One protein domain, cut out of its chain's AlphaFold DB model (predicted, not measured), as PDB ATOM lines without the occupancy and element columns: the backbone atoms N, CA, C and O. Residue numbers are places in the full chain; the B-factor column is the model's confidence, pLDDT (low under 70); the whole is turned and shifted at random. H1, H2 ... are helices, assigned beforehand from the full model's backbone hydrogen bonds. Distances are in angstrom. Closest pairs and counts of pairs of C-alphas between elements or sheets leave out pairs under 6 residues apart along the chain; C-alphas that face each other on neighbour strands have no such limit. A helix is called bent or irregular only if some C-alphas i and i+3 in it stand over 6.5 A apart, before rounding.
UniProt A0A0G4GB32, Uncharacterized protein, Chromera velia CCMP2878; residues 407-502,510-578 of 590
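Overview. This is residues 407 to 502 and 510 to 578 of the 590 residues of an uncharacterized protein of Chromera velia CCMP2878 (UniProt A0A0G4GB32). Two short rows of helices, H3, H6, H8 and H4, H7, H9, lie side by side, the pair H3 and H4 more loosely than the others; the hairpin of H1 and H2 covers one end, with H1 set across H3. Loops near residues 458 and 549 reach out beyond the H3, H6, H8 row. The printed part has 165 residues with nine named helices, H1 to H9 in chain order, and no named strand: all helix, with under half of the residues, 80, in named elements. It is compact, with a radius of gyration of the C-alphas of 14.9 A and spans of 43 by 36 by 29 A.

Along the chain. H2, residues 421 to 439, is 27.1 A long, from C-alpha 421 at (156.744, 258.522, 214.801); it has a kink of 33 degrees near residue 428 and is irregular, C-alphas 422 and 425 being 8.3 A apart. H1 is 408 to 418, 17.0 A; H3 465 to 472; H4 479 to 485; H5 490 to 493; H6 519 to 525; H7 529 to 537, 12.4 A; H8 559 to 565. H9, 569 to 576, is only just irregular, C-alphas 570 and 573 being 6.8 A apart, and ends at C-alpha 576 (176.096, 244.199, 199.044).

Arrangement. H2 touches H1 in a hairpin, closest C-alphas Ala 412 and Ile 434, 6.3 A, at a shallow tilt of 10 degrees. H1 touches H3, closest C-alphas Ser 417 and Trp 466, 4.0 A, only just about perpendicular at 72 degrees. H3 touches H6, Cys 468 to Pro 519, 4.9 A between closest C-alphas. H6 and H7 form a hairpin, as do H8 and H9. H7 touches H4, closest C-alphas Ile 485 and Leu 535, 6.9 A, and H9, Val 529 and Ala 571, 5.6 A. H5 is close to but not clearly touching H7, at 7.1 A between the C-alphas of Leu 493 and Leu 535. In H3, H4, H6, H7 and H8 every O i to N i+4 pair is within hydrogen-bond range; H1 has 4 of 7, H2 13 of 15, H9 2 of 4, and H5 is too short for one.

Size, cuts and confidence. The C-alphas of Ala 440 and Ser 553, the farthest apart, are 48.5 A apart. Residues 503 to 509 are not printed; C-alphas 502 and 510 are 18.6 A apart across the cut. The links H2 to H3 and H7 to H8 are long. The mean pLDDT of the printed part is 74.0, with 55 residues under 70, among them 445 to 462 and 546 to 557.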
ATOM      1  N   LEU A 407     140.659 252.626 194.309       82.62
ATOM      2  CA  LEU A 407     140.033 251.542 195.055       82.62
ATOM      3  C   LEU A 407     139.959 251.865 196.563       82.62
ATOM      4  O   LEU A 407     140.793 252.599 197.094       82.62
ATOM      5  N   PRO A 408     139.005 251.286 197.312       87.56
ATOM      6  CA  PRO A 408     138.957 251.413 198.771       87.56
ATOM      7  C   PRO A 408     140.294 251.103 199.468       87.56
ATOM      8  O   PRO A 408     140.714 251.841 200.359       87.56
ATOM      9  N   ILE A 409     140.995 250.049 199.028       85.56
ATOM     10  CA  ILE A 409     142.308 249.678 199.577       85.56
ATOM     11  C   ILE A 409     143.387 250.716 199.268       85.56
ATOM     12  O   ILE A 409     144.241 250.985 200.106       85.56
ATOM     13  N   GLU A 410     143.321 251.344 198.097       80.75
ATOM     14  CA  GLU A 410     144.252 252.391 197.695       80.75
ATOM     15  C   GLU A 410     144.121 253.621 198.593       80.75
ATOM     16  O   GLU A 410     145.118 254.129 199.103       80.75
ATOM     17  N   VAL A 411     142.885 254.047 198.857       81.38
ATOM     18  CA  VAL A 411     142.599 255.149 199.781       81.38
ATOM     19  C   VAL A 411     143.096 254.826 201.192       81.38
ATOM     20  O   VAL A 411     143.756 255.654 201.820       81.38
ATOM     21  N   ALA A 412     142.835 253.609 201.680       85.81
ATOM     22  CA  ALA A 412     143.306 253.171 202.992       85.81
ATOM     23  C   ALA A 412     144.844 253.197 203.094       85.81
ATOM     24  O   ALA A 412     145.384 253.672 204.095       85.81
ATOM     25  N   LEU A 413     145.549 252.753 202.047       82.69
ATOM     26  CA  LEU A 413     147.009 252.813 201.972       82.69
ATOM     27  C   LEU A 413     147.509 254.259 202.000       82.69
ATOM     28  O   LEU A 413     148.415 254.556 202.775       82.69
ATOM     29  N   CYS A 414     146.901 255.179 201.243       78.19
ATOM     30  CA  CYS A 414     147.304 256.588 201.226       78.19
ATOM     31  C   CYS A 414     147.371 257.219 202.629       78.19
ATOM     32  O   CYS A 414     148.285 258.004 202.888       78.19
ATOM     33  N   HIS A 415     146.495 256.839 203.564       77.88
ATOM     34  CA  HIS A 415     146.524 257.361 204.939       77.88
ATOM     35  C   HIS A 415     147.758 256.952 205.750       77.88
ATOM     36  O   HIS A 415     148.109 257.634 206.714       77.88
ATOM     37  N   LEU A 416     148.479 255.897 205.352       78.31
ATOM     38  CA  LEU A 416     149.764 255.556 205.970       78.31
ATOM     39  C   LEU A 416     150.821 256.643 205.737       78.31
ATOM     40  O   LEU A 416     151.759 256.758 206.522       78.31
ATOM     41  N   SER A 417     150.652 257.491 204.716       73.69
ATOM     42  CA  SER A 417     151.542 258.633 204.478       73.69
ATOM     43  C   SER A 417     151.446 259.724 205.556       73.69
ATOM     44  O   SER A 417     152.342 260.559 205.653       73.69
ATOM     45  N   GLU A 418     150.403 259.707 206.392       67.38
ATOM     46  CA  GLU A 418     150.209 260.643 207.508       67.38
ATOM     47  C   GLU A 418     150.783 260.119 208.841       67.38
ATOM     48  O   GLU A 418     150.737 260.812 209.871       67.38
ATOM     49  N   VAL A 419     151.312 258.888 208.850       61.22
ATOM     50  CA  VAL A 419     151.855 258.229 210.043       61.22
ATOM     51  C   VAL A 419     153.236 258.802 210.362       61.22
ATOM     52  O   VAL A 419     154.230 258.509 209.706       61.22
ATOM     53  N   GLY A 420     153.296 259.633 211.402       56.25
ATOM     54  CA  GLY A 420     154.544 260.091 212.022       56.25
ATOM     55  C   GLY A 420     154.964 259.214 213.214       56.25
ATOM     56  O   GLY A 420     154.148 258.447 213.731       56.25
ATOM     57  N   PRO A 421     156.194 259.377 213.740       48.34
ATOM     58  CA  PRO A 421     156.744 258.522 214.801       48.34
ATOM     59  C   PRO A 421     155.968 258.655 216.126       48.34
ATOM     60  O   PRO A 421     155.860 257.700 216.890       48.34
ATOM     61  N   HIS A 422     155.338 259.813 216.361       51.69
ATOM     62  CA  HIS A 422     154.495 260.086 217.536       51.69
ATOM     63  C   HIS A 422     153.035 259.631 217.373       51.69
ATOM     64  O   HIS A 422     152.256 259.692 218.320       51.69
ATOM     65  N   LYS A 423     152.648 259.148 216.183       63.50
ATOM     66  CA  LYS A 423     151.290 258.684 215.853       63.50
ATOM     67  C   LYS A 423     151.226 257.160 215.690       63.50
ATOM     68  O   LYS A 423     150.438 256.650 214.898       63.50
ATOM     69  N   ARG A 424     152.030 256.411 216.450       60.41
ATOM     70  CA  ARG A 424     152.102 254.940 216.352       60.41
ATOM     71  C   ARG A 424     150.736 254.252 216.500       60.41
ATOM     72  O   ARG A 424     150.391 253.379 215.714       60.41
ATOM     73  N   TRP A 425     149.907 254.732 217.431       62.25
ATOM     74  CA  TRP A 425     148.527 254.259 217.614       62.25
ATOM     75  C   TRP A 425     147.610 254.526 216.411       62.25
ATOM     76  O   TRP A 425     146.679 253.761 216.175       62.25
ATOM     77  N   PHE A 426     147.857 255.595 215.650       68.69
ATOM     78  CA  PHE A 426     147.111 255.897 214.428       68.69
ATOM     79  C   PHE A 426     147.519 254.947 213.297       68.69
ATOM     80  O   PHE A 426     146.648 254.376 212.649       68.69
ATOM     81  N   GLY A 427     148.825 254.699 213.130       73.50
ATOM     82  CA  GLY A 427     149.347 253.726 212.163       73.50
ATOM     83  C   GLY A 427     148.791 252.317 212.378       73.50
ATOM     84  O   GLY A 427     148.330 251.700 211.423       73.50
ATOM     85  N   PHE A 428     148.717 251.857 213.633       80.94
ATOM     86  CA  PHE A 428     148.077 250.582 213.984       80.94
ATOM     87  C   PHE A 428     146.621 250.493 213.501       80.94
ATOM     88  O   PHE A 428     146.218 249.501 212.896       80.94
ATOM     89  N   ARG A 429     145.821 251.538 213.741       85.50
ATOM     90  CA  ARG A 429     144.399 251.545 213.361       85.50
ATOM     91  C   ARG A 429     144.213 251.596 211.843       85.50
ATOM     92  O   ARG A 429     143.370 250.880 211.316       85.50
ATOM     93  N   VAL A 430     145.019 252.393 211.137       84.62
ATOM     94  CA  VAL A 430     145.007 252.438 209.662       84.62
ATOM     95  C   VAL A 430     145.414 251.084 209.075       84.62
ATOM     96  O   VAL A 430     144.769 250.606 208.146       84.62
ATOM     97  N   TRP A 431     146.427 250.417 209.639       90.12
ATOM     98  CA  TRP A 431     146.807 249.076 209.191       90.12
ATOM     99  C   TRP A 431     145.692 248.043 209.402       90.12
ATOM    100  O   TRP A 431     145.407 247.258 208.502       90.12
ATOM    101  N   SER A 432     144.979 248.104 210.531       90.75
ATOM    102  CA  SER A 432     143.834 247.218 210.786       90.75
ATOM    103  C   SER A 432     142.720 247.368 209.741       90.75
ATOM    104  O   SER A 432     142.104 246.377 209.347       90.75
ATOM    105  N   VAL A 433     142.484 248.586 209.236       91.06
ATOM    106  CA  VAL A 433     141.545 248.826 208.125       91.06
ATOM    107  C   VAL A 433     141.973 248.056 206.871       91.06
ATOM    108  O   VAL A 433     141.139 247.408 206.241       91.06
ATOM    109  N   ILE A 434     143.265 248.076 206.536       91.06
ATOM    110  CA  ILE A 434     143.820 247.357 205.378       91.06
ATOM    111  C   ILE A 434     143.669 245.844 205.557       91.06
ATOM    112  O   ILE A 434     143.203 245.164 204.645       91.06
ATOM    113  N   GLU A 435     143.999 245.311 206.735       92.44
ATOM    114  CA  GLU A 435     143.837 243.883 207.036       92.44
ATOM    115  C   GLU A 435     142.387 243.427 206.876       92.44
ATOM    116  O   GLU A 435     142.125 242.378 206.286       92.44
ATOM    117  N   VAL A 436     141.434 244.228 207.359       94.19
ATOM    118  CA  VAL A 436     140.008 243.921 207.227       94.19
ATOM    119  C   VAL A 436     139.547 243.994 205.774       94.19
ATOM    120  O   VAL A 436     138.793 243.120 205.359       94.19
ATOM    121  N   LEU A 437     140.016 244.958 204.978       92.12
ATOM    122  CA  LEU A 437     139.702 245.017 203.543       92.12
ATOM    123  C   LEU A 437     140.218 243.782 202.794       92.12
ATOM    124  O   LEU A 437     139.494 243.207 201.984       92.12
ATOM    125  N   VAL A 438     141.444 243.346 203.084       92.06
ATOM    126  CA  VAL A 438     142.036 242.154 202.459       92.06
ATOM    127  C   VAL A 438     141.307 240.887 202.897       92.06
ATOM    128  O   VAL A 438     140.965 240.060 202.055       92.06
ATOM    129  N   ALA A 439     140.983 240.760 204.187       91.75
ATOM    130  CA  ALA A 439     140.157 239.663 204.692       91.75
ATOM    131  C   ALA A 439     138.751 239.654 204.062       91.75
ATOM    132  O   ALA A 439     138.172 238.589 203.860       91.75
ATOM    133  N   ALA A 440     138.230 240.830 203.712       91.06
ATOM    134  CA  ALA A 440     136.963 241.016 203.018       91.06
ATOM    135  C   ALA A 440     137.046 240.779 201.491       91.06
ATOM    136  O   ALA A 440     136.042 240.919 200.796       91.06
ATOM    137  N   GLY A 441     138.215 240.395 200.959       89.62
ATOM    138  CA  GLY A 441     138.401 240.026 199.553       89.62
ATOM    139  C   GLY A 441     138.935 241.139 198.649       89.62
ATOM    140  O   GLY A 441     138.763 241.057 197.430       89.62
ATOM    141  N   ALA A 442     139.566 242.179 199.208       89.88
ATOM    142  CA  ALA A 442     140.284 243.167 198.407       89.88
ATOM    143  C   ALA A 442     141.446 242.508 197.638       89.88
ATOM    144  O   ALA A 442     142.317 241.862 198.225       89.88
ATOM    145  N   ASP A 443     141.459 242.681 196.319       84.50
ATOM    146  CA  ASP A 443     142.447 242.125 195.410       84.50
ATOM    147  C   ASP A 443     143.697 243.006 195.392       84.50
ATOM    148  O   ASP A 443     143.746 244.075 194.783       84.50
ATOM    149  N   LEU A 444     144.748 242.508 196.041       79.06
ATOM    150  CA  LEU A 444     146.066 243.140 196.043       79.06
ATOM    151  C   LEU A 444     146.684 243.230 194.636       79.06
ATOM    152  O   LEU A 444     147.591 244.028 194.422       79.06
ATOM    153  N   GLY A 445     146.225 242.414 193.680       68.69
ATOM    154  CA  GLY A 445     146.658 242.453 192.286       68.69
ATOM    155  C   GLY A 445     146.151 243.671 191.516       68.69
ATOM    156  O   GLY A 445     146.730 244.007 190.487       68.69
ATOM    157  N   GLN A 446     145.116 244.345 192.022       67.44
ATOM    158  CA  GLN A 446     144.577 245.563 191.422       67.44
ATOM    159  C   GLN A 446     145.214 246.841 191.966       67.44
ATOM    160  O   GLN A 446     144.895 247.905 191.452       67.44
ATOM    161  N   ILE A 447     146.121 246.756 192.951       68.00
ATOM    162  CA  ILE A 447     146.908 247.911 193.404       68.00
ATOM    163  C   ILE A 447     147.729 248.398 192.196       68.00
ATOM    164  O   ILE A 447     148.619 247.672 191.743       68.00
ATOM    165  N   PRO A 448     147.435 249.579 191.628       55.56
ATOM    166  CA  PRO A 448     147.983 249.968 190.345       55.56
ATOM    167  C   PRO A 448     149.493 250.189 190.441       55.56
ATOM    168  O   PRO A 448     150.021 250.749 191.402       55.56
ATOM    169  N   SER A 449     150.198 249.788 189.384       51.38
ATOM    170  CA  SER A 449     151.639 249.996 189.191       51.38
ATOM    171  C   SER A 449     152.005 251.465 188.909       51.38
ATOM    172  O   SER A 449     153.184 251.796 188.776       51.38
ATOM    173  N   THR A 450     151.007 252.349 188.800       46.62
ATOM    174  CA  THR A 450     151.110 253.771 188.437       46.62
ATOM    175  C   THR A 450     150.136 254.611 189.301       46.62
ATOM    176  O   THR A 450     149.246 254.044 189.923       46.62
ATOM    177  N   PRO A 451     150.318 255.940 189.395       48.53
ATOM    178  CA  PRO A 451     150.041 256.785 190.569       48.53
ATOM    179  C   PRO A 451     148.582 256.866 191.041       48.53
ATOM    180  O   PRO A 451     147.655 256.785 190.244       48.53
ATOM    181  N   PHE A 452     148.409 257.171 192.331       54.31
ATOM    182  CA  PHE A 452     147.118 257.453 192.961       54.31
ATOM    183  C   PHE A 452     146.603 258.834 192.516       54.31
ATOM    184  O   PHE A 452     147.221 259.840 192.860       54.31
ATOM    185  N   PRO A 453     145.459 258.953 191.825       42.16
ATOM    186  CA  PRO A 453     144.920 260.250 191.401       42.16
ATOM    187  C   PRO A 453     144.308 261.089 192.543       42.16
ATOM    188  O   PRO A 453     143.822 262.187 192.297       42.16
ATOM    189  N   HIS A 454     144.307 260.595 193.787       47.88
ATOM    190  CA  HIS A 454     143.471 261.132 194.874       47.88
ATOM    191  C   HIS A 454     144.217 261.744 196.054       47.88
ATOM    192  O   HIS A 454     143.614 262.031 197.089       47.88
ATOM    193  N   ALA A 455     145.505 262.040 195.909       45.84
ATOM    194  CA  ALA A 455     146.025 263.084 196.767       45.84
ATOM    195  C   ALA A 455     145.278 264.374 196.390       45.84
ATOM    196  O   ALA A 455     145.325 264.787 195.235       45.84
ATOM    197  N   ARG A 456     144.628 265.034 197.361       45.44
ATOM    198  CA  ARG A 456     144.086 266.407 197.224       45.44
ATOM    199  C   ARG A 456     145.104 267.398 196.619       45.44
ATOM    200  O   ARG A 456     144.741 268.513 196.260       45.44
ATOM    201  N   ASP A 457     146.366 266.986 196.515       45.03
ATOM    202  CA  ASP A 457     147.463 267.658 195.853       45.03
ATOM    203  C   ASP A 457     148.094 266.752 194.751       45.03
ATOM    204  O   ASP A 457     148.701 265.720 195.068       45.03
ATOM    205  N   PRO A 458     147.999 267.132 193.458       42.56
ATOM    206  CA  PRO A 458     148.564 266.407 192.311       42.56
ATOM    207  C   PRO A 458     150.065 266.094 192.420       42.56
ATOM    208  O   PRO A 458     150.553 265.167 191.774       42.56
ATOM    209  N   LEU A 459     150.810 266.833 193.252       45.59
ATOM    210  CA  LEU A 459     152.242 266.618 193.480       45.59
ATOM    211  C   LEU A 459     152.547 265.311 194.234       45.59
ATOM    212  O   LEU A 459     153.669 264.810 194.169       45.59
ATOM    213  N   PHE A 460     151.560 264.734 194.927       49.22
ATOM    214  CA  PHE A 460     151.729 263.539 195.761       49.22
ATOM    215  C   PHE A 460     151.223 262.250 195.108       49.22
ATOM    216  O   PHE A 460     151.477 261.168 195.640       49.22
ATOM    217  N   ALA A 461     150.586 262.345 193.938       48.66
ATOM    218  CA  ALA A 461     150.014 261.211 193.215       48.66
ATOM    219  C   ALA A 461     151.035 260.082 192.961       48.66
ATOM    220  O   ALA A 461     150.703 258.898 192.989       48.66
ATOM    221  N   HIS A 462     152.312 260.438 192.791       56.84
ATOM    222  CA  HIS A 462     153.403 259.509 192.479       56.84
ATOM    223  C   HIS A 462     154.330 259.184 193.665       56.84
ATOM    224  O   HIS A 462     155.480 258.782 193.461       56.84
ATOM    225  N   SER A 463     153.884 259.432 194.897       70.38
ATOM    226  CA  SER A 463     154.743 259.370 196.077       70.38
ATOM    227  C   SER A 463     154.761 257.977 196.730       70.38
ATOM    228  O   SER A 463     153.696 257.450 197.053       70.38
ATOM    229  N   PRO A 464     155.943 257.407 197.042       77.38
ATOM    230  CA  PRO A 464     156.058 256.193 197.854       77.38
ATOM    231  C   PRO A 464     155.827 256.443 199.356       77.38
ATOM    232  O   PRO A 464     156.051 255.550 200.169       77.38
ATOM    233  N   ALA A 465     155.375 257.641 199.751       75.94
ATOM    234  CA  ALA A 465     155.223 258.037 201.152       75.94
ATOM    235  C   ALA A 465     154.338 257.092 201.977       75.94
ATOM    236  O   ALA A 465     154.633 256.861 203.147       75.94
ATOM    237  N   TRP A 466     153.281 256.530 201.387       80.12
ATOM    238  CA  TRP A 466     152.436 255.561 202.084       80.12
ATOM    239  C   TRP A 466     153.182 254.256 202.389       80.12
ATOM    240  O   TRP A 466     153.033 253.708 203.478       80.12
ATOM    241  N   LEU A 467     154.029 253.789 201.463       83.38
ATOM    242  CA  LEU A 467     154.834 252.582 201.642       83.38
ATOM    243  C   LEU A 467     155.943 252.827 202.668       83.38
ATOM    244  O   LEU A 467     156.195 251.970 203.511       83.38
ATOM    245  N   CYS A 468     156.557 254.014 202.651       81.44
ATOM    246  CA  CYS A 468     157.481 254.436 203.703       81.44
ATOM    247  C   CYS A 468     156.793 254.406 205.078       81.44
ATOM    248  O   CYS A 468     157.320 253.797 206.002       81.44
ATOM    249  N   GLY A 469     155.584 254.972 205.190       78.88
ATOM    250  CA  GLY A 469     154.781 254.920 206.414       78.88
ATOM    251  C   GLY A 469     154.466 253.492 206.874       78.88
ATOM    252  O   GLY A 469     154.593 253.189 208.061       78.88
ATOM    253  N   ALA A 470     154.140 252.591 205.940       84.81
ATOM    254  CA  ALA A 470     153.927 251.172 206.224       84.81
ATOM    255  C   ALA A 470     155.195 250.492 206.775       84.81
ATOM    256  O   ALA A 470     155.146 249.817 207.795       84.81
ATOM    257  N   LEU A 471     156.352 250.703 206.141       86.00
ATOM    258  CA  LEU A 471     157.636 250.116 206.557       86.00
ATOM    259  C   LEU A 471     158.115 250.640 207.922       86.00
ATOM    260  O   LEU A 471     158.771 249.920 208.686       86.00
ATOM    261  N   SER A 472     157.762 251.885 208.243       81.56
ATOM    262  CA  SER A 472     158.025 252.504 209.540       81.56
ATOM    263  C   SER A 472     157.129 251.968 210.658       81.56
ATOM    264  O   SER A 472     157.553 251.985 211.814       81.56
ATOM    265  N   ALA A 473     155.927 251.473 210.348       83.12
ATOM    266  CA  ALA A 473     154.974 250.955 211.326       83.12
ATOM    267  C   ALA A 473     155.305 249.498 211.712       83.12
ATOM    268  O   ALA A 473     155.228 248.604 210.868       83.12
ATOM    269  N   PRO A 474     155.653 249.203 212.979       83.75
ATOM    270  CA  PRO A 474     155.938 247.833 213.411       83.75
ATOM    271  C   PRO A 474     154.764 246.875 213.217       83.75
ATOM    272  O   PRO A 474     154.978 245.695 212.967       83.75
ATOM    273  N   GLU A 475     153.543 247.388 213.317       84.44
ATOM    274  CA  GLU A 475     152.302 246.625 213.235       84.44
ATOM    275  C   GLU A 475     151.981 246.189 211.797       84.44
ATOM    276  O   GLU A 475     151.294 245.194 211.600       84.44
ATOM    277  N   ALA A 476     152.536 246.885 210.799       85.62
ATOM    278  CA  ALA A 476     152.400 246.515 209.396       85.62
ATOM    279  C   ALA A 476     153.367 245.404 208.958       85.62
ATOM    280  O   ALA A 476     153.189 244.790 207.905       85.62
ATOM    281  N   ARG A 477     154.416 245.136 209.746       88.75
ATOM    282  CA  ARG A 477     155.464 244.173 209.394       88.75
ATOM    283  C   ARG A 477     154.913 242.757 209.448       88.75
ATOM    284  O   ARG A 477     154.527 242.268 210.506       88.75
ATOM    285  N   GLY A 478     154.939 242.075 208.314       89.25
ATOM    286  CA  GLY A 478     154.434 240.716 208.214       89.25
ATOM    287  C   GLY A 478     154.072 240.340 206.783       89.25
ATOM    288  O   GLY A 478     154.267 241.137 205.862       89.25
ATOM    289  N   PRO A 479     153.496 239.143 206.586       89.25
ATOM    290  CA  PRO A 479     153.307 238.549 205.265       89.25
ATOM    291  C   PRO A 479     152.435 239.399 204.336       89.25
ATOM    292  O   PRO A 479     152.636 239.370 203.125       89.25
ATOM    293  N   LEU A 480     151.489 240.171 204.880       89.56
ATOM    294  CA  LEU A 480     150.645 241.058 204.084       89.56
ATOM    295  C   LEU A 480     151.454 242.195 203.443       89.56
ATOM    296  O   LEU A 480     151.358 242.413 202.237       89.56
ATOM    297  N   LEU A 481     152.295 242.883 204.222       89.44
ATOM    298  CA  LEU A 481     153.163 243.936 203.692       89.44
ATOM    299  C   LEU A 481     154.171 243.372 202.686       89.44
ATOM    300  O   LEU A 481     154.412 243.992 201.655       89.44
ATOM    301  N   GLU A 482     154.701 242.172 202.925       89.38
ATOM    302  CA  GLU A 482     155.567 241.496 201.953       89.38
ATOM    303  C   GLU A 482     154.861 241.223 200.623       89.38
ATOM    304  O   GLU A 482     155.442 241.422 199.556       89.38
ATOM    305  N   GLN A 483     153.607 240.760 200.671       87.62
ATOM    306  CA  GLN A 483     152.804 240.532 199.471       87.62
ATOM    307  C   GLN A 483     152.566 241.832 198.706       87.62
ATOM    308  O   GLN A 483     152.687 241.826 197.484       87.62
ATOM    309  N   ILE A 484     152.290 242.935 199.408       87.31
ATOM    310  CA  ILE A 484     152.138 244.262 198.797       87.31
ATOM    311  C   ILE A 484     153.449 244.690 198.119       87.31
ATOM    312  O   ILE A 484     153.435 245.046 196.943       87.31
ATOM    313  N   ILE A 485     154.594 244.586 198.809       87.88
ATOM    314  CA  ILE A 485     155.907 244.976 198.261       87.88
ATOM    315  C   ILE A 485     156.240 244.187 196.990       87.88
ATOM    316  O   ILE A 485     156.664 244.783 196.003       87.88
ATOM    317  N   ARG A 486     155.998 242.868 196.973       87.62
ATOM    318  CA  ARG A 486     156.264 242.003 195.804       87.62
ATOM    319  C   ARG A 486     155.433 242.353 194.564       87.62
ATOM    320  O   ARG A 486     155.750 241.881 193.475       87.62
ATOM    321  N   ARG A 487     154.361 243.137 194.713       82.75
ATOM    322  CA  ARG A 487     153.514 243.602 193.603       82.75
ATOM    323  C   ARG A 487     153.939 244.967 193.067       82.75
ATOM    324  O   ARG A 487     153.578 245.306 191.944       82.75
ATOM    325  N   CYS A 488     154.695 245.742 193.838       83.19
ATOM    326  CA  CYS A 488     155.162 247.051 193.406       83.19
ATOM    327  C   CYS A 488     156.269 246.923 192.341       83.19
ATOM    328  O   CYS A 488     157.165 246.090 192.489       83.19
ATOM    329  N   PRO A 489     156.271 247.765 191.290       82.69
ATOM    330  CA  PRO A 489     157.343 247.755 190.302       82.69
ATOM    331  C   PRO A 489     158.658 248.265 190.911       82.69
ATOM    332  O   PRO A 489     158.658 249.193 191.723       82.69
ATOM    333  N   ALA A 490     159.786 247.705 190.466       82.44
ATOM    334  CA  ALA A 490     161.132 248.076 190.922       82.44
ATOM    335  C   ALA A 490     161.402 249.591 190.824       82.44
ATOM    336  O   ALA A 490     161.991 250.191 191.726       82.44
ATOM    337  N   GLU A 491     160.897 250.232 189.763       80.88
ATOM    338  CA  GLU A 491     160.969 251.685 189.585       80.88
ATOM    339  C   GLU A 491     160.287 252.437 190.732       80.88
ATOM    340  O   GLU A 491     160.855 253.384 191.264       80.88
ATOM    341  N   PHE A 492     159.098 252.005 191.165       79.62
ATOM    342  CA  PHE A 492     158.375 252.630 192.276       79.62
ATOM    343  C   PHE A 492     159.099 252.437 193.611       79.62
ATOM    344  O   PHE A 492     159.222 253.389 194.379       79.62
ATOM    345  N   LEU A 493     159.634 251.237 193.858       82.56
ATOM    346  CA  LEU A 493     160.393 250.925 195.075       82.56
ATOM    347  C   LEU A 493     161.680 251.753 195.210       82.56
ATOM    348  O   LEU A 493     162.156 251.977 196.323       82.56
ATOM    349  N   SER A 494     162.221 252.221 194.085       81.38
ATOM    350  CA  SER A 494     163.458 253.007 194.012       81.38
ATOM    351  C   SER A 494     163.218 254.521 194.044       81.38
ATOM    352  O   SER A 494     164.169 255.299 194.130       81.38
ATOM    353  N   ARG A 495     161.959 254.976 193.974       76.00
ATOM    354  CA  ARG A 495     161.622 256.404 194.022       76.00
ATOM    355  C   ARG A 495     161.763 256.954 195.436       76.00
ATOM    356  O   ARG A 495     161.475 256.288 196.426       76.00
ATOM    357  N   ALA A 496     162.137 258.223 195.514       68.44
ATOM    358  CA  ALA A 496     162.046 259.014 196.731       68.44
ATOM    359  C   ALA A 496     160.748 259.823 196.760       68.44
ATOM    360  O   ALA A 496     160.233 260.233 195.714       68.44
ATOM    361  N   LYS A 497     160.250 260.122 197.965       60.44
ATOM    362  CA  LYS A 497     159.208 261.138 198.162       60.44
ATOM    363  C   LYS A 497     159.683 262.482 197.588       60.44
ATOM    364  O   LYS A 497     160.655 263.045 198.080       60.44
ATOM    365  N   VAL A 498     158.974 263.040 196.607       53.88
ATOM    366  CA  VAL A 498     159.187 264.435 196.184       53.88
ATOM    367  C   VAL A 498     158.535 265.328 197.239       53.88
ATOM    368  O   VAL A 498     157.319 265.293 197.411       53.88
ATOM    369  N   GLY A 499     159.321 266.069 198.020       49.00
ATOM    370  CA  GLY A 499     158.774 267.025 198.982       49.00
ATOM    371  C   GLY A 499     158.230 268.272 198.293       49.00
ATOM    372  O   GLY A 499     158.770 268.728 197.285       49.00
ATOM    373  N   CYS A 500     157.162 268.819 198.868       40.09
ATOM    374  CA  CYS A 500     156.580 270.097 198.491       40.09
ATOM    375  C   CYS A 500     157.413 271.240 199.092       40.09
ATOM    376  O   CYS A 500     157.710 271.247 200.287       40.09
ATOM    377  N   SER A 501     157.749 272.239 198.274       38.59
ATOM    378  CA  SER A 501     158.493 273.442 198.679       38.59
ATOM    379  C   SER A 501     157.774 274.304 199.731       38.59
ATOM    380  O   SER A 501     158.397 275.188 200.307       38.59
ATOM    381  N   ARG A 502     156.488 274.047 200.028       37.81
ATOM    382  CA  ARG A 502     155.728 274.709 201.109       37.81
ATOM    383  C   ARG A 502     155.887 274.064 202.490       37.81
ATOM    384  O   ARG A 502     155.539 274.700 203.476       37.81
ATOM    385  N   ASP A 510     163.043 263.618 212.797       47.94
ATOM    386  CA  ASP A 510     162.819 262.167 212.925       47.94
ATOM    387  C   ASP A 510     161.561 261.657 212.188       47.94
ATOM    388  O   ASP A 510     161.149 260.508 212.359       47.94
ATOM    389  N   SER A 511     160.888 262.500 211.396       50.62
ATOM    390  CA  SER A 511     159.689 262.084 210.663       50.62
ATOM    391  C   SER A 511     160.032 261.104 209.524       50.62
ATOM    392  O   SER A 511     160.862 261.450 208.681       50.62
ATOM    393  N   PRO A 512     159.347 259.945 209.388       46.66
ATOM    394  CA  PRO A 512     159.513 259.034 208.247       46.66
ATOM    395  C   PRO A 512     159.027 259.657 206.928       46.66
ATOM    396  O   PRO A 512     159.241 259.109 205.849       46.66
ATOM    397  N   THR A 513     158.353 260.806 207.013       49.66
ATOM    398  CA  THR A 513     157.845 261.582 205.882       49.66
ATOM    399  C   THR A 513     158.723 262.782 205.534       49.66
ATOM    400  O   THR A 513     158.374 263.495 204.590       49.66
ATOM    401  N   ARG A 514     159.845 263.007 206.236       53.03
ATOM    402  CA  ARG A 514     160.780 264.093 205.915       53.03
ATOM    403  C   ARG A 514     161.194 263.966 204.443       53.03
ATOM    404  O   ARG A 514     161.522 262.873 203.979       53.03
ATOM    405  N   GLY A 515     161.050 265.059 203.690       53.00
ATOM    406  CA  GLY A 515     161.137 265.072 202.223       53.00
ATOM    407  C   GLY A 515     162.327 264.280 201.668       53.00
ATOM    408  O   GLY A 515     163.456 264.450 202.120       53.00
ATOM    409  N   GLY A 516     162.075 263.409 200.685       59.44
ATOM    410  CA  GLY A 516     163.126 262.682 199.973       59.44
ATOM    411  C   GLY A 516     163.397 261.236 200.391       59.44
ATOM    412  O   GLY A 516     164.287 260.649 199.783       59.44
ATOM    413  N   LEU A 517     162.690 260.646 201.365       72.50
ATOM    414  CA  LEU A 517     162.957 259.260 201.788       72.50
ATOM    415  C   LEU A 517     162.467 258.220 200.755       72.50
ATOM    416  O   LEU A 517     161.335 258.318 200.267       72.50
ATOM    417  N   THR A 518     163.299 257.224 200.431       81.69
ATOM    418  CA  THR A 518     162.911 256.030 199.646       81.69
ATOM    419  C   THR A 518     162.332 254.930 200.554       81.69
ATOM    420  O   THR A 518     162.651 254.905 201.748       81.69
ATOM    421  N   PRO A 519     161.538 253.966 200.035       85.44
ATOM    422  CA  PRO A 519     161.103 252.792 200.803       85.44
ATOM    423  C   PRO A 519     162.259 252.060 201.500       85.44
ATOM    424  O   PRO A 519     162.163 251.703 202.674       85.44
ATOM    425  N   LEU A 520     163.396 251.907 200.811       87.00
ATOM    426  CA  LEU A 520     164.601 251.302 201.382       87.00
ATOM    427  C   LEU A 520     165.177 252.138 202.536       87.00
ATOM    428  O   LEU A 520     165.584 251.580 203.554       87.00
ATOM    429  N   GLY A 521     165.150 253.469 202.412       81.69
ATOM    430  CA  GLY A 521     165.508 254.397 203.485       81.69
ATOM    431  C   GLY A 521     164.635 254.237 204.729       81.69
ATOM    432  O   GLY A 521     165.168 254.143 205.832       81.69
ATOM    433  N   ALA A 522     163.315 254.119 204.558       82.00
ATOM    434  CA  ALA A 522     162.384 253.890 205.663       82.00
ATOM    435  C   ALA A 522     162.638 252.543 206.360       82.00
ATOM    436  O   ALA A 522     162.737 252.480 207.586       82.00
ATOM    437  N   ALA A 523     162.818 251.462 205.598       88.00
ATOM    438  CA  ALA A 523     163.109 250.150 206.173       88.00
ATOM    439  C   ALA A 523     164.432 250.143 206.965       88.00
ATOM    440  O   ALA A 523     164.504 249.531 208.033       88.00
ATOM    441  N   LEU A 524     165.451 250.862 206.477       86.50
ATOM    442  CA  LEU A 524     166.737 251.039 207.155       86.50
ATOM    443  C   LEU A 524     166.626 251.891 208.415       86.50
ATOM    444  O   LEU A 524     167.145 251.486 209.443       86.50
ATOM    445  N   GLN A 525     165.935 253.027 208.370       81.44
ATOM    446  CA  GLN A 525     165.792 253.918 209.524       81.44
ATOM    447  C   GLN A 525     165.124 253.222 210.723       81.44
ATOM    448  O   GLN A 525     165.482 253.482 211.870       81.44
ATOM    449  N   PHE A 526     164.160 252.332 210.466       81.62
ATOM    450  CA  PHE A 526     163.398 251.632 211.506       81.62
ATOM    451  C   PHE A 526     163.826 250.167 211.710       81.62
ATOM    452  O   PHE A 526     163.117 249.410 212.388       81.62
ATOM    453  N   GLY A 527     164.951 249.749 211.122       86.50
ATOM    454  CA  GLY A 527     165.547 248.428 211.325       86.50
ATOM    455  C   GLY A 527     164.682 247.243 210.887       86.50
ATOM    456  O   GLY A 527     164.734 246.184 211.512       86.50
ATOM    457  N   TYR A 528     163.857 247.390 209.847       89.56
ATOM    458  CA  TYR A 528     163.052 246.285 209.320       89.56
ATOM    459  C   TYR A 528     163.873 245.423 208.345       89.56
ATOM    460  O   TYR A 528     163.738 245.539 207.130       89.56
ATOM    461  N   VAL A 529     164.732 244.551 208.889       90.12
ATOM    462  CA  VAL A 529     165.680 243.711 208.120       90.12
ATOM    463  C   VAL A 529     164.994 242.885 207.031       90.12
ATOM    464  O   VAL A 529     165.464 242.842 205.897       90.12
ATOM    465  N   GLU A 530     163.852 242.282 207.347       89.88
ATOM    466  CA  GLU A 530     163.096 241.475 206.390       89.88
ATOM    467  C   GLU A 530     162.483 242.322 205.262       89.88
ATOM    468  O   GLU A 530     162.532 241.943 204.094       89.88
ATOM    469  N   GLY A 531     162.005 243.530 205.582       88.62
ATOM    470  CA  GLY A 531     161.577 244.501 204.573       88.62
ATOM    471  C   GLY A 531     162.721 244.921 203.650       88.62
ATOM    472  O   GLY A 531     162.524 245.007 202.444       88.62
ATOM    473  N   ILE A 532     163.932 245.114 204.190       90.94
ATOM    474  CA  ILE A 532     165.136 245.413 203.395       90.94
ATOM    475  C   ILE A 532     165.441 244.263 202.432       90.94
ATOM    476  O   ILE A 532     165.651 244.505 201.245       90.94
ATOM    477  N   ARG A 533     165.432 243.017 202.924       92.19
ATOM    478  CA  ARG A 533     165.647 241.818 202.101       92.19
ATOM    479  C   ARG A 533     164.674 241.779 200.923       92.19
ATOM    480  O   ARG A 533     165.107 241.669 199.781       92.19
ATOM    481  N   ILE A 534     163.378 241.921 201.196       90.88
ATOM    482  CA  ILE A 534     162.329 241.790 200.178       90.88
ATOM    483  C   ILE A 534     162.349 242.955 199.190       90.88
ATOM    484  O   ILE A 534     162.185 242.727 197.995       90.88
ATOM    485  N   LEU A 535     162.598 244.187 199.644       90.38
ATOM    486  CA  LEU A 535     162.759 245.339 198.750       90.38
ATOM    487  C   LEU A 535     163.893 245.108 197.741       90.38
ATOM    488  O   LEU A 535     163.702 245.346 196.549       90.38
ATOM    489  N   VAL A 536     165.041 244.595 198.196       89.81
ATOM    490  CA  VAL A 536     166.179 244.266 197.321       89.81
ATOM    491  C   VAL A 536     165.848 243.097 196.385       89.81
ATOM    492  O   VAL A 536     166.144 243.172 195.196       89.81
ATOM    493  N   GLU A 537     165.192 242.042 196.881       89.56
ATOM    494  CA  GLU A 537     164.725 240.913 196.054       89.56
ATOM    495  C   GLU A 537     163.739 241.356 194.959       89.56
ATOM    496  O   GLU A 537     163.745 240.793 193.866       89.56
ATOM    497  N   CYS A 538     162.930 242.388 195.223       87.19
ATOM    498  CA  CYS A 538     161.990 242.977 194.264       87.19
ATOM    499  C   CYS A 538     162.632 244.025 193.334       87.19
ATOM    500  O   CYS A 538     161.933 244.638 192.529       87.19
ATOM    501  N   GLY A 539     163.951 244.232 193.422       86.06
ATOM    502  CA  GLY A 539     164.704 245.101 192.519       86.06
ATOM    503  C   GLY A 539     164.766 246.576 192.923       86.06
ATOM    504  O   GLY A 539     165.009 247.414 192.057       86.06
ATOM    505  N   ALA A 540     164.555 246.920 194.199       86.06
ATOM    506  CA  ALA A 540     164.836 248.273 194.681       86.06
ATOM    507  C   ALA A 540     166.322 248.625 194.472       86.06
ATOM    508  O   ALA A 540     167.213 247.879 194.886       86.06
ATOM    509  N   ASP A 541     166.589 249.766 193.840       82.94
ATOM    510  CA  ASP A 541     167.939 250.200 193.495       82.94
ATOM    511  C   ASP A 541     168.718 250.625 194.749       82.94
ATOM    512  O   ASP A 541     168.458 251.664 195.361       82.94
ATOM    513  N   VAL A 542     169.709 249.815 195.128       82.62
ATOM    514  CA  VAL A 542     170.571 250.068 196.291       82.62
ATOM    515  C   VAL A 542     171.650 251.127 196.035       82.62
ATOM    516  O   VAL A 542     172.429 251.427 196.940       82.62
ATOM    517  N   SER A 543     171.748 251.661 194.815       75.62
ATOM    518  CA  SER A 543     172.666 252.748 194.465       75.62
ATOM    519  C   SER A 543     172.039 254.131 194.659       75.62
ATOM    520  O   SER A 543     172.768 255.111 194.832       75.62
ATOM    521  N   VAL A 544     170.704 254.218 194.685       73.31
ATOM    522  CA  VAL A 544     169.982 255.483 194.858       73.31
ATOM    523  C   VAL A 544     170.108 255.956 196.311       73.31
ATOM    524  O   VAL A 544     169.825 255.184 197.231       73.31
ATOM    525  N   PRO A 545     170.501 257.222 196.552       71.25
ATOM    526  CA  PRO A 545     170.519 257.796 197.891       71.25
ATOM    527  C   PRO A 545     169.153 257.686 198.569       71.25
ATOM    528  O   PRO A 545     168.124 258.024 197.985       71.25
ATOM    529  N   THR A 546     169.146 257.235 199.820       69.75
ATOM    530  CA  THR A 546     167.907 256.985 200.572       69.75
ATOM    531  C   THR A 546     167.181 258.261 200.986       69.75
ATOM    532  O   THR A 546     165.996 258.174 201.284       69.75
ATOM    533  N   CYS A 547     167.855 259.418 200.976       66.50
ATOM    534  CA  CYS A 547     167.296 260.752 201.204       66.50
ATOM    535  C   CYS A 547     167.779 261.724 200.106       66.50
ATOM    536  O   CYS A 547     168.978 261.782 199.824       66.50
ATOM    537  N   ILE A 548     166.864 262.476 199.476       57.75
ATOM    538  CA  ILE A 548     167.168 263.329 198.302       57.75
ATOM    539  C   ILE A 548     167.084 264.846 198.588       57.75
ATOM    540  O   ILE A 548     167.517 265.637 197.750       57.75
ATOM    541  N   GLN A 549     166.557 265.287 199.739       53.16
ATOM    542  CA  GLN A 549     166.027 266.658 199.859       53.16
ATOM    543  C   GLN A 549     166.477 267.507 201.052       53.16
ATOM    544  O   GLN A 549     165.991 268.628 201.198       53.16
ATOM    545  N   THR A 550     167.392 267.037 201.889       49.41
ATOM    546  CA  THR A 550     168.070 267.943 202.818       49.41
ATOM    547  C   THR A 550     169.198 268.678 202.086       49.41
ATOM    548  O   THR A 550     169.617 268.226 201.022       49.41
ATOM    549  N   ASP A 551     169.555 269.871 202.578       48.03
ATOM    550  CA  ASP A 551     170.544 270.837 202.055       48.03
ATOM    551  C   ASP A 551     171.540 270.243 201.025       48.03
ATOM    552  O   ASP A 551     172.111 269.191 201.293       48.03
ATOM    553  N   PRO A 552     171.830 270.873 199.865       48.00
ATOM    554  CA  PRO A 552     172.901 270.416 198.964       48.00
ATOM    555  C   PRO A 552     174.273 270.188 199.644       48.00
ATOM    556  O   PRO A 552     175.148 269.578 199.025       48.00
ATOM    557  N   SER A 553     174.467 270.661 200.882       48.88
ATOM    558  CA  SER A 553     175.609 270.354 201.754       48.88
ATOM    559  C   SER A 553     175.538 269.000 202.498       48.88
ATOM    560  O   SER A 553     176.581 268.473 202.901       48.88
ATOM    561  N   GLU A 554     174.353 268.399 202.657       52.25
ATOM    562  CA  GLU A 554     174.147 267.077 203.252       52.25
ATOM    563  C   GLU A 554     174.451 265.956 202.243       52.25
ATOM    564  O   GLU A 554     174.138 266.012 201.051       52.25
ATOM    565  N   ARG A 555     175.137 264.911 202.717       51.91
ATOM    566  CA  ARG A 555     175.669 263.863 201.846       51.91
ATOM    567  C   ARG A 555     174.543 262.975 201.314       51.91
ATOM    568  O   ARG A 555     173.820 262.336 202.071       51.91
ATOM    569  N   ARG A 556     174.467 262.864 199.987       64.38
ATOM    570  CA  ARG A 556     173.664 261.864 199.267       64.38
ATOM    571  C   ARG A 556     174.265 260.475 199.462       64.38
ATOM    572  O   ARG A 556     175.007 259.984 198.613       64.38
ATOM    573  N   GLU A 557     174.011 259.884 200.619       69.94
ATOM    574  CA  GLU A 557     174.636 258.626 201.006       69.94
ATOM    575  C   GLU A 557     173.826 257.412 200.537       69.94
ATOM    576  O   GLU A 557     172.594 257.409 200.622       69.94
ATOM    577  N   PRO A 558     174.505 256.363 200.041       74.06
ATOM    578  CA  PRO A 558     173.844 255.141 199.617       74.06
ATOM    579  C   PRO A 558     173.282 254.360 200.823       74.06
ATOM    580  O   PRO A 558     173.810 254.470 201.937       74.06
ATOM    581  N   PRO A 559     172.277 253.492 200.608       80.88
ATOM    582  CA  PRO A 559     171.659 252.633 201.624       80.88
ATOM    583  C   PRO A 559     172.637 251.907 202.565       80.88
ATOM    584  O   PRO A 559     172.367 251.752 203.755       80.88
ATOM    585  N   ILE A 560     173.805 251.484 202.068       81.69
ATOM    586  CA  ILE A 560     174.824 250.787 202.875       81.69
ATOM    587  C   ILE A 560     175.412 251.660 203.994       81.69
ATOM    588  O   ILE A 560     175.747 251.155 205.072       81.69
ATOM    589  N   PHE A 561     175.507 252.972 203.767       77.38
ATOM    590  CA  PHE A 561     175.945 253.905 204.798       77.38
ATOM    591  C   PHE A 561     174.905 253.977 205.916       77.38
ATOM    592  O   PHE A 561     175.259 253.880 207.087       77.38
ATOM    593  N   TRP A 562     173.620 254.036 205.562       76.81
ATOM    594  CA  TRP A 562     172.514 254.060 206.518       76.81
ATOM    595  C   TRP A 562     172.458 252.784 207.365       76.81
ATOM    596  O   TRP A 562     172.336 252.866 208.584       76.81
ATOM    597  N   ALA A 563     172.658 251.607 206.762       83.31
ATOM    598  CA  ALA A 563     172.765 250.354 207.517       83.31
ATOM    599  C   ALA A 563     173.875 250.408 208.582       83.31
ATOM    600  O   ALA A 563     173.716 249.872 209.678       83.31
ATOM    601  N   SER A 564     174.984 251.087 208.278       80.50
ATOM    602  CA  SER A 564     176.099 251.272 209.212       80.50
ATOM    603  C   SER A 564     175.799 252.341 210.268       80.50
ATOM    604  O   SER A 564     176.069 252.116 211.446       80.50
ATOM    605  N   ALA A 565     175.203 253.467 209.866       77.38
ATOM    606  CA  ALA A 565     174.871 254.597 210.732       77.38
ATOM    607  C   ALA A 565     173.823 254.237 211.799       77.38
ATOM    608  O   ALA A 565     173.976 254.616 212.957       77.38
ATOM    609  N   PHE A 566     172.808 253.446 211.434       76.12
ATOM    610  CA  PHE A 566     171.773 252.961 212.357       76.12
ATOM    611  C   PHE A 566     172.125 251.611 213.017       76.12
ATOM    612  O   PHE A 566     171.354 251.075 213.809       76.12
ATOM    613  N   GLY A 567     173.308 251.049 212.731       81.25
ATOM    614  CA  GLY A 567     173.811 249.833 213.383       81.25
ATOM    615  C   GLY A 567     173.155 248.521 212.928       81.25
ATOM    616  O   GLY A 567     173.342 247.486 213.571       81.25
ATOM    617  N   HIS A 568     172.435 248.517 211.807       84.88
ATOM    618  CA  HIS A 568     171.747 247.353 211.241       84.88
ATOM    619  C   HIS A 568     172.692 246.462 210.421       84.88
ATOM    620  O   HIS A 568     172.536 246.284 209.212       84.88
ATOM    621  N   LYS A 569     173.684 245.860 211.089       82.44
ATOM    622  CA  LYS A 569     174.707 244.998 210.458       82.44
ATOM    623  C   LYS A 569     174.118 243.812 209.685       82.44
ATOM    624  O   LYS A 569     174.687 243.396 208.682       82.44
ATOM    625  N   GLU A 570     172.969 243.303 210.124       85.56
ATOM    626  CA  GLU A 570     172.234 242.208 209.478       85.56
ATOM    627  C   GLU A 570     171.664 242.590 208.103       85.56
ATOM    628  O   GLU A 570     171.422 241.712 207.281       85.56
ATOM    629  N   ALA A 571     171.502 243.887 207.815       85.00
ATOM    630  CA  ALA A 571     171.025 244.378 206.522       85.00
ATOM    631  C   ALA A 571     172.128 244.429 205.444       85.00
ATOM    632  O   ALA A 571     171.840 244.368 204.248       85.00
ATOM    633  N   VAL A 572     173.401 244.523 205.850       84.44
ATOM    634  CA  VAL A 572     174.557 244.700 204.950       84.44
ATOM    635  C   VAL A 572     174.681 243.588 203.892       84.44
ATOM    636  O   VAL A 572     174.908 243.925 202.728       84.44
ATOM    637  N   PRO A 573     174.491 242.288 204.208       85.81
ATOM    638  CA  PRO A 573     174.571 241.222 203.209       85.81
ATOM    639  C   PRO A 573     173.561 241.360 202.067       85.81
ATOM    640  O   PRO A 573     173.861 240.928 200.957       85.81
ATOM    641  N   PHE A 574     172.389 241.950 202.322       85.50
ATOM    642  CA  PHE A 574     171.367 242.179 201.299       85.50
ATOM    643  C   PHE A 574     171.743 243.363 200.403       85.50
ATOM    644  O   PHE A 574     171.626 243.274 199.187       85.50
ATOM    645  N   LEU A 575     172.294 244.431 200.985       81.94
ATOM    646  CA  LEU A 575     172.698 245.633 200.247       81.94
ATOM    647  C   LEU A 575     173.965 245.436 199.398       81.94
ATOM    648  O   LEU A 575     174.111 246.082 198.367       81.94
ATOM    649  N   VAL A 576     174.872 244.539 199.802       77.19
ATOM    650  CA  VAL A 576     176.096 244.199 199.044       77.19
ATOM    651  C   VAL A 576     175.816 243.199 197.913       77.19
ATOM    652  O   VAL A 576     176.552 243.160 196.929       77.19
ATOM    653  N   ARG A 577     174.761 242.382 198.038       56.78
ATOM    654  CA  ARG A 577     174.381 241.359 197.047       56.78
ATOM    655  C   ARG A 577     173.520 241.870 195.895       56.78
ATOM    656  O   ARG A 577     173.273 241.090 194.978       56.78
ATOM    657  N   ALA A 578     173.045 243.113 195.925       52.28
ATOM    658  CA  ALA A 578     172.224 243.614 194.831       52.28
ATOM    659  C   ALA A 578     173.092 243.732 193.562       52.28
ATOM    660  O   ALA A 578     174.193 244.287 193.634       52.28
TER     661      ALA A 578